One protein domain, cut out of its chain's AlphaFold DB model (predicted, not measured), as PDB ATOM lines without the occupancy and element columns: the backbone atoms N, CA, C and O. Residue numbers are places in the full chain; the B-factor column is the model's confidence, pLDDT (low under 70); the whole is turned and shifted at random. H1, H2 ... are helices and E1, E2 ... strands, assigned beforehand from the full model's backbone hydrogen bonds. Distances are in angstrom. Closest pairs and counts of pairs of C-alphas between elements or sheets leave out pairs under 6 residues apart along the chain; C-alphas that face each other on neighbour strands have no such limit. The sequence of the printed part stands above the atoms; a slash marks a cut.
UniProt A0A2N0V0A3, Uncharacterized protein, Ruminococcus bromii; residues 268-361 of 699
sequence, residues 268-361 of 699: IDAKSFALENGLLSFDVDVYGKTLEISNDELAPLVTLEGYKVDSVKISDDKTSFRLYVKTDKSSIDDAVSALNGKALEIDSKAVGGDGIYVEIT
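Overview. This is residues 268 to 361 of the 699 residues of an uncharacterized protein of Ruminococcus bromii (UniProt A0A2N0V0A3). Two antiparallel sheets are partly face to face, their strands crossed: a strongly twisted sheet of four strands, and a smaller one of three strands over one of its faces. Two short helices sit at opposite ends of that face, H1 by E4 and H2 by E1 and E2, and the small H3 sits near one end of the smaller sheet. The printed part has 94 residues with three named helices and seven named strands, in the order E1 E2 H1 E3 E4 E5 H2 E6 H3 E7; the sheets run E1 - E2 - E5 - E4 and E3 - E6 - E7. The class is mixed, helices and strands. The whole is compact, with a radius of gyration of the C-alphas of 12.5 A, and elongated, spanning 36 by 24 by 22 A.

Arrangement. Start with E1, residues 268 to 276, which bends by 79 degrees at residue 271 and forms a hairpin with E2, residues 279 to 285; N 274 and O 281 are 2.9 A apart. H1, residues 295 to 301, stands up from the larger sheet at a height of 5.9 A, over E4, residues 308 to 314; their closest C-alphas are Ala 299 and Val 312, 5.5 A apart. E4 and E5, residues 320 to 326, form a hairpin, with N 322 and O 313 at 2.8 A, and E5 pairs with E2 through N 323 and O 282, 2.8 A. H2, residues 332 to 337, is on the same face as H1, two layers with helices on one face of a sheet; its height over the sheet is 9.0 A. In the smaller sheet, look at E6, residues 342 to 346: N 345 is 2.8 A from O 303 of E3, residues 302 to 304, and N 344 is 2.8 A from O 358 of E7, residues 356 to 360. H3, residues 348 to 351, only just touches H1, with 3 pairs of C-alphas within 8 A, the closest being Leu 298 and Ala 350, 6.2 A. Every O i to N i+4 pair is within hydrogen-bond range in H2; H1 has 1 of 3, with 2 of 4 O i to N i+3 pairs, and H3 is too short for an O i to N i+4 pair.

Along the chain. Find C-alpha 268 at (282.627, 502.710, 565.428), where E1 begins; it spans 18.3 A. E2 covers 19.4 A, H1 10.1 A, E4 17.9 A, E5 19.9 A and E6 13.4 A. E7 ends at C-alpha 360, (281.348, 507.660, 571.237).

Size, cuts and confidence. The C-alphas farthest apart, of Ser 330 and Gly 353, are 37.5 A apart. The printed part has no cut and no long link. Mean pLDDT of the printed part is 84.0; residues 287 to 288, 341, 352 to 355 and 358 to 361 are under 70.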
ATOM      1  N   ILE A 268     282.409 503.845 564.536       82.69
ATOM      2  CA  ILE A 268     282.627 502.710 565.428       82.69
ATOM      3  C   ILE A 268     281.594 501.647 565.091       82.69
ATOM      4  O   ILE A 268     280.393 501.879 565.255       82.69
ATOM      5  N   ASP A 269     282.054 500.470 564.672       84.69
ATOM      6  CA  ASP A 269     281.152 499.347 564.440       84.69
ATOM      7  C   ASP A 269     280.691 498.778 565.783       84.69
ATOM      8  O   ASP A 269     281.375 497.976 566.422       84.69
ATOM      9  N   ALA A 270     279.490 499.157 566.212       79.75
ATOM     10  CA  ALA A 270     278.917 498.680 567.464       79.75
ATOM     11  C   ALA A 270     278.703 497.151 567.507       79.75
ATOM     12  O   ALA A 270     278.563 496.586 568.590       79.75
ATOM     13  N   LYS A 271     278.699 496.449 566.366       84.88
ATOM     14  CA  LYS A 271     278.605 494.977 566.333       84.88
ATOM     15  C   LYS A 271     279.938 494.290 566.614       84.88
ATOM     16  O   LYS A 271     279.967 493.091 566.890       84.88
ATOM     17  N   SER A 272     281.038 495.033 566.539       89.75
ATOM     18  CA  SER A 272     282.392 494.520 566.748       89.75
ATOM     19  C   SER A 272     282.834 494.521 568.216       89.75
ATOM     20  O   SER A 272     283.886 493.951 568.526       89.75
ATOM     21  N   PHE A 273     282.058 495.145 569.116       90.88
ATOM     22  CA  PHE A 273     282.379 495.185 570.540       90.88
ATOM     23  C   PHE A 273     282.534 493.765 571.096       90.88
ATOM     24  O   PHE A 273     281.659 492.911 570.959       90.88
ATOM     25  N   ALA A 274     283.650 493.529 571.776       92.94
ATOM     26  CA  ALA A 274     283.927 492.293 572.490       92.94
ATOM     27  C   ALA A 274     284.703 492.590 573.774       92.94
ATOM     28  O   ALA A 274     285.531 493.499 573.807       92.94
ATOM     29  N   LEU A 275     284.455 491.812 574.828       92.75
ATOM     30  CA  LEU A 275     285.182 491.904 576.092       92.75
ATOM     31  C   LEU A 275     285.812 490.551 576.423       92.75
ATOM     32  O   LEU A 275     285.115 489.603 576.775       92.75
ATOM     33  N   GLU A 276     287.139 490.477 576.365       92.62
ATOM     34  CA  GLU A 276     287.892 489.268 576.696       92.62
ATOM     35  C   GLU A 276     289.024 489.597 577.671       92.62
ATOM     36  O   GLU A 276     289.845 490.475 577.423       92.62
ATOM     37  N   ASN A 277     289.091 488.885 578.800       88.31
ATOM     38  CA  ASN A 277     290.177 489.009 579.785       88.31
ATOM     39  C   ASN A 277     290.464 490.457 580.260       88.31
ATOM     40  O   ASN A 277     291.619 490.812 580.503       88.31
ATOM     41  N   GLY A 278     289.426 491.292 580.409       86.88
ATOM     42  CA  GLY A 278     289.554 492.697 580.835       86.88
ATOM     43  C   GLY A 278     289.998 493.662 579.725       86.88
ATOM     44  O   GLY A 278     290.416 494.788 580.005       86.88
ATOM     45  N   LEU A 279     289.930 493.219 578.470       92.25
ATOM     46  CA  LEU A 279     290.233 494.013 577.289       92.25
ATOM     47  C   LEU A 279     288.957 494.183 576.463       92.25
ATOM     48  O   LEU A 279     288.409 493.202 575.960       92.25
ATOM     49  N   LEU A 280     288.482 495.422 576.360       93.94
ATOM     50  CA  LEU A 280     287.392 495.792 575.466       93.94
ATOM     51  C   LEU A 280     287.986 496.059 574.083       93.94
ATOM     52  O   LEU A 280     288.955 496.813 573.969       93.94
ATOM     53  N   SER A 281     287.422 495.451 573.047       95.19
ATOM     54  CA  SER A 281     287.840 495.668 571.665       95.19
ATOM     55  C   SER A 281     286.678 496.029 570.766       95.19
ATOM     56  O   SER A 281     285.602 495.469 570.947       95.19
ATOM     57  N   PHE A 282     286.914 496.906 569.795       94.44
ATOM     58  CA  PHE A 282     285.954 497.287 568.760       94.44
ATOM     59  C   PHE A 282     286.681 497.846 567.536       94.44
ATOM     60  O   PHE A 282     287.821 498.302 567.637       94.44
ATOM     61  N   ASP A 283     286.029 497.777 566.387       93.38
ATOM     62  CA  ASP A 283     286.511 498.252 565.100       93.38
ATOM     63  C   ASP A 283     286.133 499.719 564.898       93.38
ATOM     64  O   ASP A 283     285.028 500.160 565.229       93.38
ATOM     65  N   VAL A 284     287.098 500.468 564.376       90.81
ATOM     66  CA  VAL A 284     286.985 501.874 564.012       90.81
ATOM     67  C   VAL A 284     287.287 501.985 562.524       90.81
ATOM     68  O   VAL A 284     288.428 501.788 562.098       90.81
ATOM     69  N   ASP A 285     286.266 502.296 561.741       86.44
ATOM     70  CA  ASP A 285     286.386 502.590 560.320       86.44
ATOM     71  C   ASP A 285     286.789 504.049 560.142       86.44
ATOM     72  O   ASP A 285     286.201 504.935 560.755       86.44
ATOM     73  N   VAL A 286     287.791 504.310 559.308       81.00
ATOM     74  CA  VAL A 286     288.316 505.652 559.042       81.00
ATOM     75  C   VAL A 286     287.895 506.051 557.632       81.00
ATOM     76  O   VAL A 286     288.588 505.800 556.642       81.00
ATOM     77  N   TYR A 287     286.690 506.602 557.521       68.19
ATOM     78  CA  TYR A 287     286.023 506.809 556.239       68.19
ATOM     79  C   TYR A 287     286.801 507.758 555.325       68.19
ATOM     80  O   TYR A 287     287.194 508.860 555.689       68.19
ATOM     81  N   GLY A 288     287.017 507.312 554.084       63.78
ATOM     82  CA  GLY A 288     287.665 508.129 553.055       63.78
ATOM     83  C   GLY A 288     289.173 508.332 553.242       63.78
ATOM     84  O   GLY A 288     289.781 508.962 552.379       63.78
ATOM     85  N   LYS A 289     289.783 507.763 554.291       72.81
ATOM     86  CA  LYS A 289     291.227 507.836 554.553       72.81
ATOM     87  C   LYS A 289     291.863 506.442 554.530       72.81
ATOM     88  O   LYS A 289     291.187 505.418 554.589       72.81
ATOM     89  N   THR A 290     293.185 506.403 554.398       78.88
ATOM     90  CA  THR A 290     293.971 505.163 554.430       78.88
ATOM     91  C   THR A 290     295.080 505.304 555.461       78.88
ATOM     92  O   THR A 290     295.814 506.292 555.461       78.88
ATOM     93  N   LEU A 291     295.205 504.314 556.341       85.38
ATOM     94  CA  LEU A 291     296.202 504.280 557.406       85.38
ATOM     95  C   LEU A 291     297.536 503.777 556.845       85.38
ATOM     96  O   LEU A 291     297.841 502.586 556.865       85.38
ATOM     97  N   GLU A 292     298.348 504.694 556.321       85.12
ATOM     98  CA  GLU A 292     299.673 504.402 555.746       85.12
ATOM     99  C   GLU A 292     300.794 504.369 556.801       85.12
ATOM    100  O   GLU A 292     301.904 504.854 556.584       85.12
ATOM    101  N   ILE A 293     300.500 503.780 557.960       88.44
ATOM    102  CA  ILE A 293     301.431 503.590 559.077       88.44
ATOM    103  C   ILE A 293     301.307 502.169 559.638       88.44
ATOM    104  O   ILE A 293     300.341 501.462 559.358       88.44
ATOM    105  N   SER A 294     302.293 501.715 560.412       90.81
ATOM    106  CA  SER A 294     302.230 500.400 561.066       90.81
ATOM    107  C   SER A 294     301.378 500.410 562.344       90.81
ATOM    108  O   SER A 294     301.128 501.458 562.937       90.81
ATOM    109  N   ASN A 295     300.968 499.226 562.822       90.44
ATOM    110  CA  ASN A 295     300.207 499.082 564.075       90.44
ATOM    111  C   ASN A 295     300.915 499.734 565.279       90.44
ATOM    112  O   ASN A 295     300.276 500.422 566.075       90.44
ATOM    113  N   ASP A 296     302.233 499.540 565.395       89.69
ATOM    114  CA  ASP A 296     303.040 500.074 566.501       89.69
ATOM    115  C   ASP A 296     303.167 501.605 566.435       89.69
ATOM    116  O   ASP A 296     303.319 502.264 567.464       89.69
ATOM    117  N   GLU A 297     303.082 502.177 565.231       90.56
ATOM    118  CA  GLU A 297     303.073 503.624 565.007       90.56
ATOM    119  C   GLU A 297     301.686 504.238 565.229       90.56
ATOM    120  O   GLU A 297     301.606 505.376 565.686       90.56
ATOM    121  N   LEU A 298     300.600 503.498 564.964       90.75
ATOM    122  CA  LEU A 298     299.225 503.971 565.160       90.75
ATOM    123  C   LEU A 298     298.818 503.983 566.636       90.75
ATOM    124  O   LEU A 298     298.184 504.934 567.079       90.75
ATOM    125  N   ALA A 299     299.195 502.965 567.416       90.25
ATOM    126  CA  ALA A 299     298.814 502.861 568.827       90.25
ATOM    127  C   ALA A 299     299.067 504.142 569.662       90.25
ATOM    128  O   ALA A 299     298.160 504.545 570.390       90.25
ATOM    129  N   PRO A 300     300.235 504.821 569.585       89.25
ATOM    130  CA  PRO A 300     300.473 506.069 570.319       89.25
ATOM    131  C   PRO A 300     299.765 507.301 569.730       89.25
ATOM    132  O   PRO A 300     299.811 508.363 570.348       89.25
ATOM    133  N   LEU A 301     299.162 507.184 568.546       90.50
ATOM    134  CA  LEU A 301     298.440 508.251 567.846       90.50
ATOM    135  C   LEU A 301     296.921 508.163 568.042       90.50
ATOM    136  O   LEU A 301     296.206 509.045 567.578       90.50
ATOM    137  N   VAL A 302     296.434 507.126 568.727       90.69
ATOM    138  CA  VAL A 302     295.021 506.958 569.075       90.69
ATOM    139  C   VAL A 302     294.842 507.184 570.571       90.69
ATOM    140  O   VAL A 302     295.493 506.536 571.392       90.69
ATOM    141  N   THR A 303     293.936 508.086 570.939       85.94
ATOM    142  CA  THR A 303     293.583 508.369 572.334       85.94
ATOM    143  C   THR A 303     292.103 508.104 572.553       85.94
ATOM    144  O   THR A 303     291.277 508.508 571.747       85.94
ATOM    145  N   LEU A 304     291.763 507.445 573.661       86.62
ATOM    146  CA  LEU A 304     290.382 507.270 574.105       86.62
ATOM    147  C   LEU A 304     290.233 507.861 575.506       86.62
ATOM    148  O   LEU A 304     290.935 507.454 576.436       86.62
ATOM    149  N   GLU A 305     289.343 508.836 575.660       80.56
ATOM    150  CA  GLU A 305     289.179 509.593 576.898       80.56
ATOM    151  C   GLU A 305     288.897 508.677 578.099       80.56
ATOM    152  O   GLU A 305     287.907 507.953 578.143       80.56
ATOM    153  N   GLY A 306     289.766 508.733 579.113       79.25
ATOM    154  CA  GLY A 306     289.614 507.954 580.345       79.25
ATOM    155  C   GLY A 306     290.038 506.485 580.237       79.25
ATOM    156  O   GLY A 306     290.050 505.793 581.256       79.25
ATOM    157  N   TYR A 307     290.460 506.020 579.058       85.25
ATOM    158  CA  TYR A 307     290.887 504.641 578.826       85.25
ATOM    159  C   TYR A 307     292.344 504.562 578.385       85.25
ATOM    160  O   TYR A 307     292.881 505.420 577.687       85.25
ATOM    161  N   LYS A 308     293.012 503.478 578.791       85.19
ATOM    162  CA  LYS A 308     294.348 503.164 578.289       85.19
ATOM    163  C   LYS A 308     294.222 502.279 577.054       85.19
ATOM    164  O   LYS A 308     293.830 501.116 577.185       85.19
ATOM    165  N   VAL A 309     294.636 502.809 575.905       89.88
ATOM    166  CA  VAL A 309     294.861 502.026 574.684       89.88
ATOM    167  C   VAL A 309     295.990 501.026 574.942       89.88
ATOM    168  O   VAL A 309     297.077 501.394 575.396       89.88
ATOM    169  N   ASP A 310     295.701 499.743 574.744       90.94
ATOM    170  CA  ASP A 310     296.657 498.649 574.905       90.94
ATOM    171  C   ASP A 310     297.376 498.352 573.590       90.94
ATOM    172  O   ASP A 310     298.601 498.270 573.560       90.94
ATOM    173  N   SER A 311     296.608 498.228 572.508       92.94
ATOM    174  CA  SER A 311     297.113 498.014 571.155       92.94
ATOM    175  C   SER A 311     296.057 498.387 570.113       92.94
ATOM    176  O   SER A 311     294.887 498.612 570.435       92.94
ATOM    177  N   VAL A 312     296.487 498.445 568.855       95.12
ATOM    178  CA  VAL A 312     295.625 498.587 567.680       95.12
ATOM    179  C   VAL A 312     296.021 497.549 566.640       95.12
ATOM    180  O   VAL A 312     297.174 497.112 566.591       95.12
ATOM    181  N   LYS A 313     295.077 497.161 565.788       96.50
ATOM    182  CA  LYS A 313     295.338 496.281 564.652       96.50
ATOM    183  C   LYS A 313     294.661 496.835 563.408       96.50
ATOM    184  O   LYS A 313     293.444 496.744 563.297       96.50
ATOM    185  N   ILE A 314     295.451 497.380 562.491       95.75
ATOM    186  CA  ILE A 314     294.973 497.907 561.210       95.75
ATOM    187  C   ILE A 314     294.435 496.752 560.352       95.75
ATOM    188  O   ILE A 314     294.981 495.641 560.382       95.75
ATOM    189  N   SER A 315     293.339 497.003 559.640       94.12
ATOM    190  CA  SER A 315     292.746 496.082 558.672       94.12
ATOM    191  C   SER A 315     293.668 495.856 557.468       94.12
ATOM    192  O   SER A 315     294.537 496.671 557.156       94.12
ATOM    193  N   ASP A 316     293.467 494.758 556.739       89.94
ATOM    194  CA  ASP A 316     294.280 494.452 555.551       89.94
ATOM    195  C   ASP A 316     294.100 495.494 554.427       89.94
ATOM    196  O   ASP A 316     295.038 495.760 553.673       89.94
ATOM    197  N   ASP A 317     292.916 496.107 554.326       86.88
ATOM    198  CA  ASP A 317     292.623 497.191 553.376       86.88
ATOM    199  C   ASP A 317     293.065 498.581 553.864       86.88
ATOM    200  O   ASP A 317     292.978 499.548 553.108       86.88
ATOM    201  N   LYS A 318     293.577 498.672 555.101       87.56
ATOM    202  CA  LYS A 318     294.032 499.895 555.774       87.56
ATOM    203  C   LYS A 318     292.975 500.998 555.905       87.56
ATOM    204  O   LYS A 318     293.332 502.159 556.113       87.56
ATOM    205  N   THR A 319     291.695 500.665 555.777       86.06
ATOM    206  CA  THR A 319     290.587 501.623 555.931       86.06
ATOM    207  C   THR A 319     289.962 501.591 557.320       86.06
ATOM    208  O   THR A 319     289.162 502.459 557.653       86.06
ATOM    209  N   SER A 320     290.358 500.636 558.162       91.31
ATOM    210  CA  SER A 320     289.884 500.522 559.535       91.31
ATOM    211  C   SER A 320     290.949 499.943 560.457       91.31
ATOM    212  O   SER A 320     292.027 499.511 560.032       91.31
ATOM    213  N   PHE A 321     290.683 499.964 561.756       94.62
ATOM    214  CA  PHE A 321     291.514 499.286 562.737       94.62
ATOM    215  C   PHE A 321     290.682 498.800 563.917       94.62
ATOM    216  O   PHE A 321     289.749 499.462 564.359       94.62
ATOM    217  N   ARG A 322     291.075 497.660 564.487       96.75
ATOM    218  CA  ARG A 322     290.563 497.205 565.777       96.75
ATOM    219  C   ARG A 322     291.322 497.891 566.900       96.75
ATOM    220  O   ARG A 322     292.545 497.758 566.985       96.75
ATOM    221  N   LEU A 323     290.606 498.589 567.771       96.06
ATOM    222  CA  LEU A 323     291.128 499.196 568.986       96.06
ATOM    223  C   LEU A 323     290.983 498.224 570.157       96.06
ATOM    224  O   LEU A 323     289.945 497.588 570.308       96.06
ATOM    225  N   TYR A 324     292.007 498.135 571.005       95.31
ATOM    226  CA  TYR A 324     291.979 497.350 572.236       95.31
ATOM    227  C   TYR A 324     292.249 498.254 573.435       95.31
ATOM    228  O   TYR A 324     293.324 498.853 573.537       95.31
ATOM    229  N   VAL A 325     291.303 498.338 574.370       93.50
ATOM    230  CA  VAL A 325     291.410 499.185 575.563       93.50
ATOM    231  C   VAL A 325     291.227 498.389 576.845       93.50
ATOM    232  O   VAL A 325     290.390 497.493 576.948       93.50
ATOM    233  N   LYS A 326     292.032 498.715 577.857       90.12
ATOM    234  CA  LYS A 326     291.921 498.077 579.173       90.12
ATOM    235  C   LYS A 326     290.723 498.621 579.929       90.12
ATOM    236  O   LYS A 326     290.578 499.835 580.053       90.12
ATOM    237  N   THR A 327     289.937 497.717 580.501       88.44
ATOM    238  CA  THR A 327     288.771 498.048 581.316       88.44
ATOM    239  C   THR A 327     288.737 497.193 582.582       88.44
ATOM    240  O   THR A 327     289.208 496.057 582.598       88.44
ATOM    241  N   ASP A 328     288.216 497.756 583.671       86.31
ATOM    242  CA  ASP A 328     287.967 497.040 584.927       86.31
ATOM    243  C   ASP A 328     286.552 496.443 584.992       86.31
ATOM    244  O   ASP A 328     286.198 495.791 585.978       86.31
ATOM    245  N   LYS A 329     285.746 496.649 583.944       86.56
ATOM    246  CA  LYS A 329     284.384 496.130 583.852       86.56
ATOM    247  C   LYS A 329     284.378 494.623 583.629       86.56
ATOM    248  O   LYS A 329     285.176 494.076 582.870       86.56
ATOM    249  N   SER A 330     283.446 493.958 584.306       83.81
ATOM    250  CA  SER A 330     283.253 492.508 584.240       83.81
ATOM    251  C   SER A 330     282.265 492.068 583.161       83.81
ATOM    252  O   SER A 330     282.214 490.879 582.854       83.81
ATOM    253  N   SER A 331     281.476 492.994 582.610       85.88
ATOM    254  CA  SER A 331     280.498 492.747 581.550       85.88
ATOM    255  C   SER A 331     280.721 493.708 580.379       85.88
ATOM    256  O   SER A 331     281.266 494.801 580.555       85.88
ATOM    257  N   ILE A 332     280.322 493.280 579.180       85.56
ATOM    258  CA  ILE A 332     280.415 494.107 577.974       85.56
ATOM    259  C   ILE A 332     279.439 495.293 578.029       85.56
ATOM    260  O   ILE A 332     279.836 496.387 577.648       85.56
ATOM    261  N   ASP A 333     278.246 495.123 578.610       80.12
ATOM    262  CA  ASP A 333     277.253 496.197 578.782       80.12
ATOM    263  C   ASP A 333     277.799 497.338 579.641       80.12
ATOM    264  O   ASP A 333     277.727 498.505 579.258       80.12
ATOM    265  N   ASP A 334     278.424 497.003 580.774       80.19
ATOM    266  CA  ASP A 334     279.035 497.994 581.661       80.19
ATOM    267  C   ASP A 334     280.235 498.684 580.999       80.19
ATOM    268  O   ASP A 334     280.518 499.853 581.274       80.19
ATOM    269  N   ALA A 335     280.976 497.949 580.162       84.75
ATOM    270  CA  ALA A 335     282.135 498.463 579.443       84.75
ATOM    271  C   ALA A 335     281.717 499.448 578.347       84.75
ATOM    272  O   ALA A 335     282.249 500.554 578.298       84.75
ATOM    273  N   VAL A 336     280.734 499.079 577.524       82.94
ATOM    274  CA  VAL A 336     280.188 499.912 576.447       82.94
ATOM    275  C   VAL A 336     279.436 501.122 577.010       82.94
ATOM    276  O   VAL A 336     279.679 502.245 576.574       82.94
ATOM    277  N   SER A 337     278.616 500.949 578.052       75.94
ATOM    278  CA  SER A 337     277.928 502.067 578.722       75.94
ATOM    279  C   SER A 337     278.910 503.100 579.281       75.94
ATOM    280  O   SER A 337     278.648 504.299 579.242       75.94
ATOM    281  N   ALA A 338     280.066 502.654 579.779       75.94
ATOM    282  CA  ALA A 338     281.107 503.540 580.290       75.94
ATOM    283  C   ALA A 338     281.946 504.216 579.186       75.94
ATOM    284  O   ALA A 338     282.757 505.090 579.507       75.94
ATOM    285  N   LEU A 339     281.788 503.814 577.919       76.31
ATOM    286  CA  LEU A 339     282.323 504.534 576.761       76.31
ATOM    287  C   LEU A 339     281.393 505.646 576.272       76.31
ATOM    288  O   LEU A 339     281.853 506.529 575.558       76.31
ATOM    289  N   ASN A 340     280.110 505.619 576.633       71.44
ATOM    290  CA  ASN A 340     279.155 506.606 576.147       71.44
ATOM    291  C   ASN A 340     279.556 508.035 576.570       71.44
ATOM    292  O   ASN A 340     279.838 508.288 577.745       71.44
ATOM    293  N   GLY A 341     279.592 508.956 575.607       60.62
ATOM    294  CA  GLY A 341     280.043 510.339 575.774       60.62
ATOM    295  C   GLY A 341     281.563 510.510 575.888       60.62
ATOM    296  O   GLY A 341     282.021 511.569 576.310       60.62
ATOM    297  N   LYS A 342     282.365 509.477 575.585       76.81
ATOM    298  CA  LYS A 342     283.835 509.567 575.578       76.81
ATOM    299  C   LYS A 342     284.365 509.950 574.212       76.81
ATOM    300  O   LYS A 342     283.876 509.466 573.201       76.81
ATOM    301  N   ALA A 343     285.406 510.774 574.188       76.00
ATOM    302  CA  ALA A 343     286.086 511.141 572.952       76.00
ATOM    303  C   ALA A 343     287.119 510.088 572.517       76.00
ATOM    304  O   ALA A 343     288.006 509.716 573.291       76.00
ATOM    305  N   LEU A 344     287.030 509.651 571.263       83.38
ATOM    306  CA  LEU A 344     288.079 508.963 570.520       83.38
ATOM    307  C   LEU A 344     288.781 509.978 569.611       83.38
ATOM    308  O   LEU A 344     288.141 510.627 568.788       83.38
ATOM    309  N   GLU A 345     290.100 510.081 569.729       83.19
ATOM    310  CA  GLU A 345     290.933 510.972 568.922       83.19
ATOM    311  C   GLU A 345     291.976 510.173 568.136       83.19
ATOM    312  O   GLU A 345     292.656 509.309 568.698       83.19
ATOM    313  N   ILE A 346     292.134 510.484 566.849       84.44
ATOM    314  CA  ILE A 346     293.179 509.937 565.974       84.44
ATOM    315  C   ILE A 346     294.029 511.106 565.470       84.44
ATOM    316  O   ILE A 346     293.529 512.004 564.797       84.44
ATOM    317  N   ASP A 347     295.322 511.105 565.789       84.12
ATOM    318  CA  ASP A 347     296.228 512.199 565.433       84.12
ATOM    319  C   ASP A 347     296.333 512.373 563.907       84.12
ATOM    320  O   ASP A 347     296.446 511.404 563.153       84.12
ATOM    321  N   SER A 348     296.388 513.632 563.467       76.94
ATOM    322  CA  SER A 348     296.676 514.063 562.091       76.94
ATOM    323  C   SER A 348     297.769 513.255 561.370       76.94
ATOM    324  O   SER A 348     297.659 512.955 560.180       76.94
ATOM    325  N   LYS A 349     298.819 512.845 562.093       80.38
ATOM    326  CA  LYS A 349     299.948 512.060 561.574       80.38
ATOM    327  C   LYS A 349     299.563 510.654 561.128       80.38
ATOM    328  O   LYS A 349     300.256 510.106 560.278       80.38
ATOM    329  N   ALA A 350     298.513 510.069 561.700       83.12
ATOM    330  CA  ALA A 350     298.050 508.737 561.327       83.12
ATOM    331  C   ALA A 350     297.222 508.743 560.039       83.12
ATOM    332  O   ALA A 350     297.213 507.755 559.311       83.12
ATOM    333  N   VAL A 351     296.540 509.856 559.761       77.75
ATOM    334  CA  VAL A 351     295.513 509.943 558.714       77.75
ATOM    335  C   VAL A 351     295.847 510.925 557.587       77.75
ATOM    336  O   VAL A 351     295.078 511.046 556.639       77.75
ATOM    337  N   GLY A 352     296.998 511.605 557.653       62.97
ATOM    338  CA  GLY A 352     297.532 512.410 556.548       62.97
ATOM    339  C   GLY A 352     296.776 513.713 556.265       62.97
ATOM    340  O   GLY A 352     296.772 514.172 555.127       62.97
ATOM    341  N   GLY A 353     296.149 514.306 557.282       65.69
ATOM    342  CA  GLY A 353     295.355 515.537 557.196       65.69
ATOM    343  C   GLY A 353     294.973 516.012 558.596       65.69
ATOM    344  O   GLY A 353     295.708 515.733 559.542       65.69
ATOM    345  N   ASP A 354     293.828 516.671 558.756       60.62
ATOM    346  CA  ASP A 354     293.323 516.987 560.094       60.62
ATOM    347  C   ASP A 354     293.035 515.703 560.887       60.62
ATOM    348  O   ASP A 354     292.606 514.678 560.335       60.62
ATOM    349  N   GLY A 355     293.368 515.748 562.181       66.12
ATOM    350  CA  GLY A 355     293.102 514.658 563.114       66.12
ATOM    351  C   GLY A 355     291.603 514.422 563.263       66.12
ATOM    352  O   GLY A 355     290.799 515.318 563.030       66.12
ATOM    353  N   ILE A 356     291.236 513.207 563.646       73.56
ATOM    354  CA  ILE A 356     289.839 512.793 563.755       73.56
ATOM    355  C   ILE A 356     289.422 512.851 565.214       73.56
ATOM    356  O   ILE A 356     290.154 512.378 566.082       73.56
ATOM    357  N   TYR A 357     288.236 513.390 565.461       73.44
ATOM    358  CA  TYR A 357     287.585 513.396 566.761       73.44
ATOM    359  C   TYR A 357     286.204 512.756 566.620       73.44
ATOM    360  O   TYR A 357     285.394 513.201 565.811       73.44
ATOM    361  N   VAL A 358     285.926 511.725 567.416       69.75
ATOM    362  CA  VAL A 358     284.621 511.055 567.472       69.75
ATOM    363  C   VAL A 358     284.156 511.006 568.916       69.75
ATOM    364  O   VAL A 358     284.833 510.440 569.771       69.75
ATOM    365  N   GLU A 359     282.977 511.549 569.199       68.38
ATOM    366  CA  GLU A 359     282.300 511.285 570.465       68.38
ATOM    367  C   GLU A 359     281.565 509.944 570.373       68.38
ATOM    368  O   GLU A 359     280.683 509.747 569.534       68.38
ATOM    369  N   ILE A 360     281.945 508.990 571.222       69.06
ATOM    370  CA  ILE A 360     281.348 507.660 571.237       69.06
ATOM    371  C   ILE A 360     279.940 507.764 571.809       69.06
ATOM    372  O   ILE A 360     279.759 507.955 573.009       69.06
ATOM    373  N   THR A 361     278.942 507.563 570.956       61.50
ATOM    374  CA  THR A 361     277.556 507.376 571.388       61.50
ATOM    375  C   THR A 361     277.241 505.890 571.356       61.50
ATOM    376  O   THR A 361     277.054 505.306 570.291       61.50
TER     377      THR A 361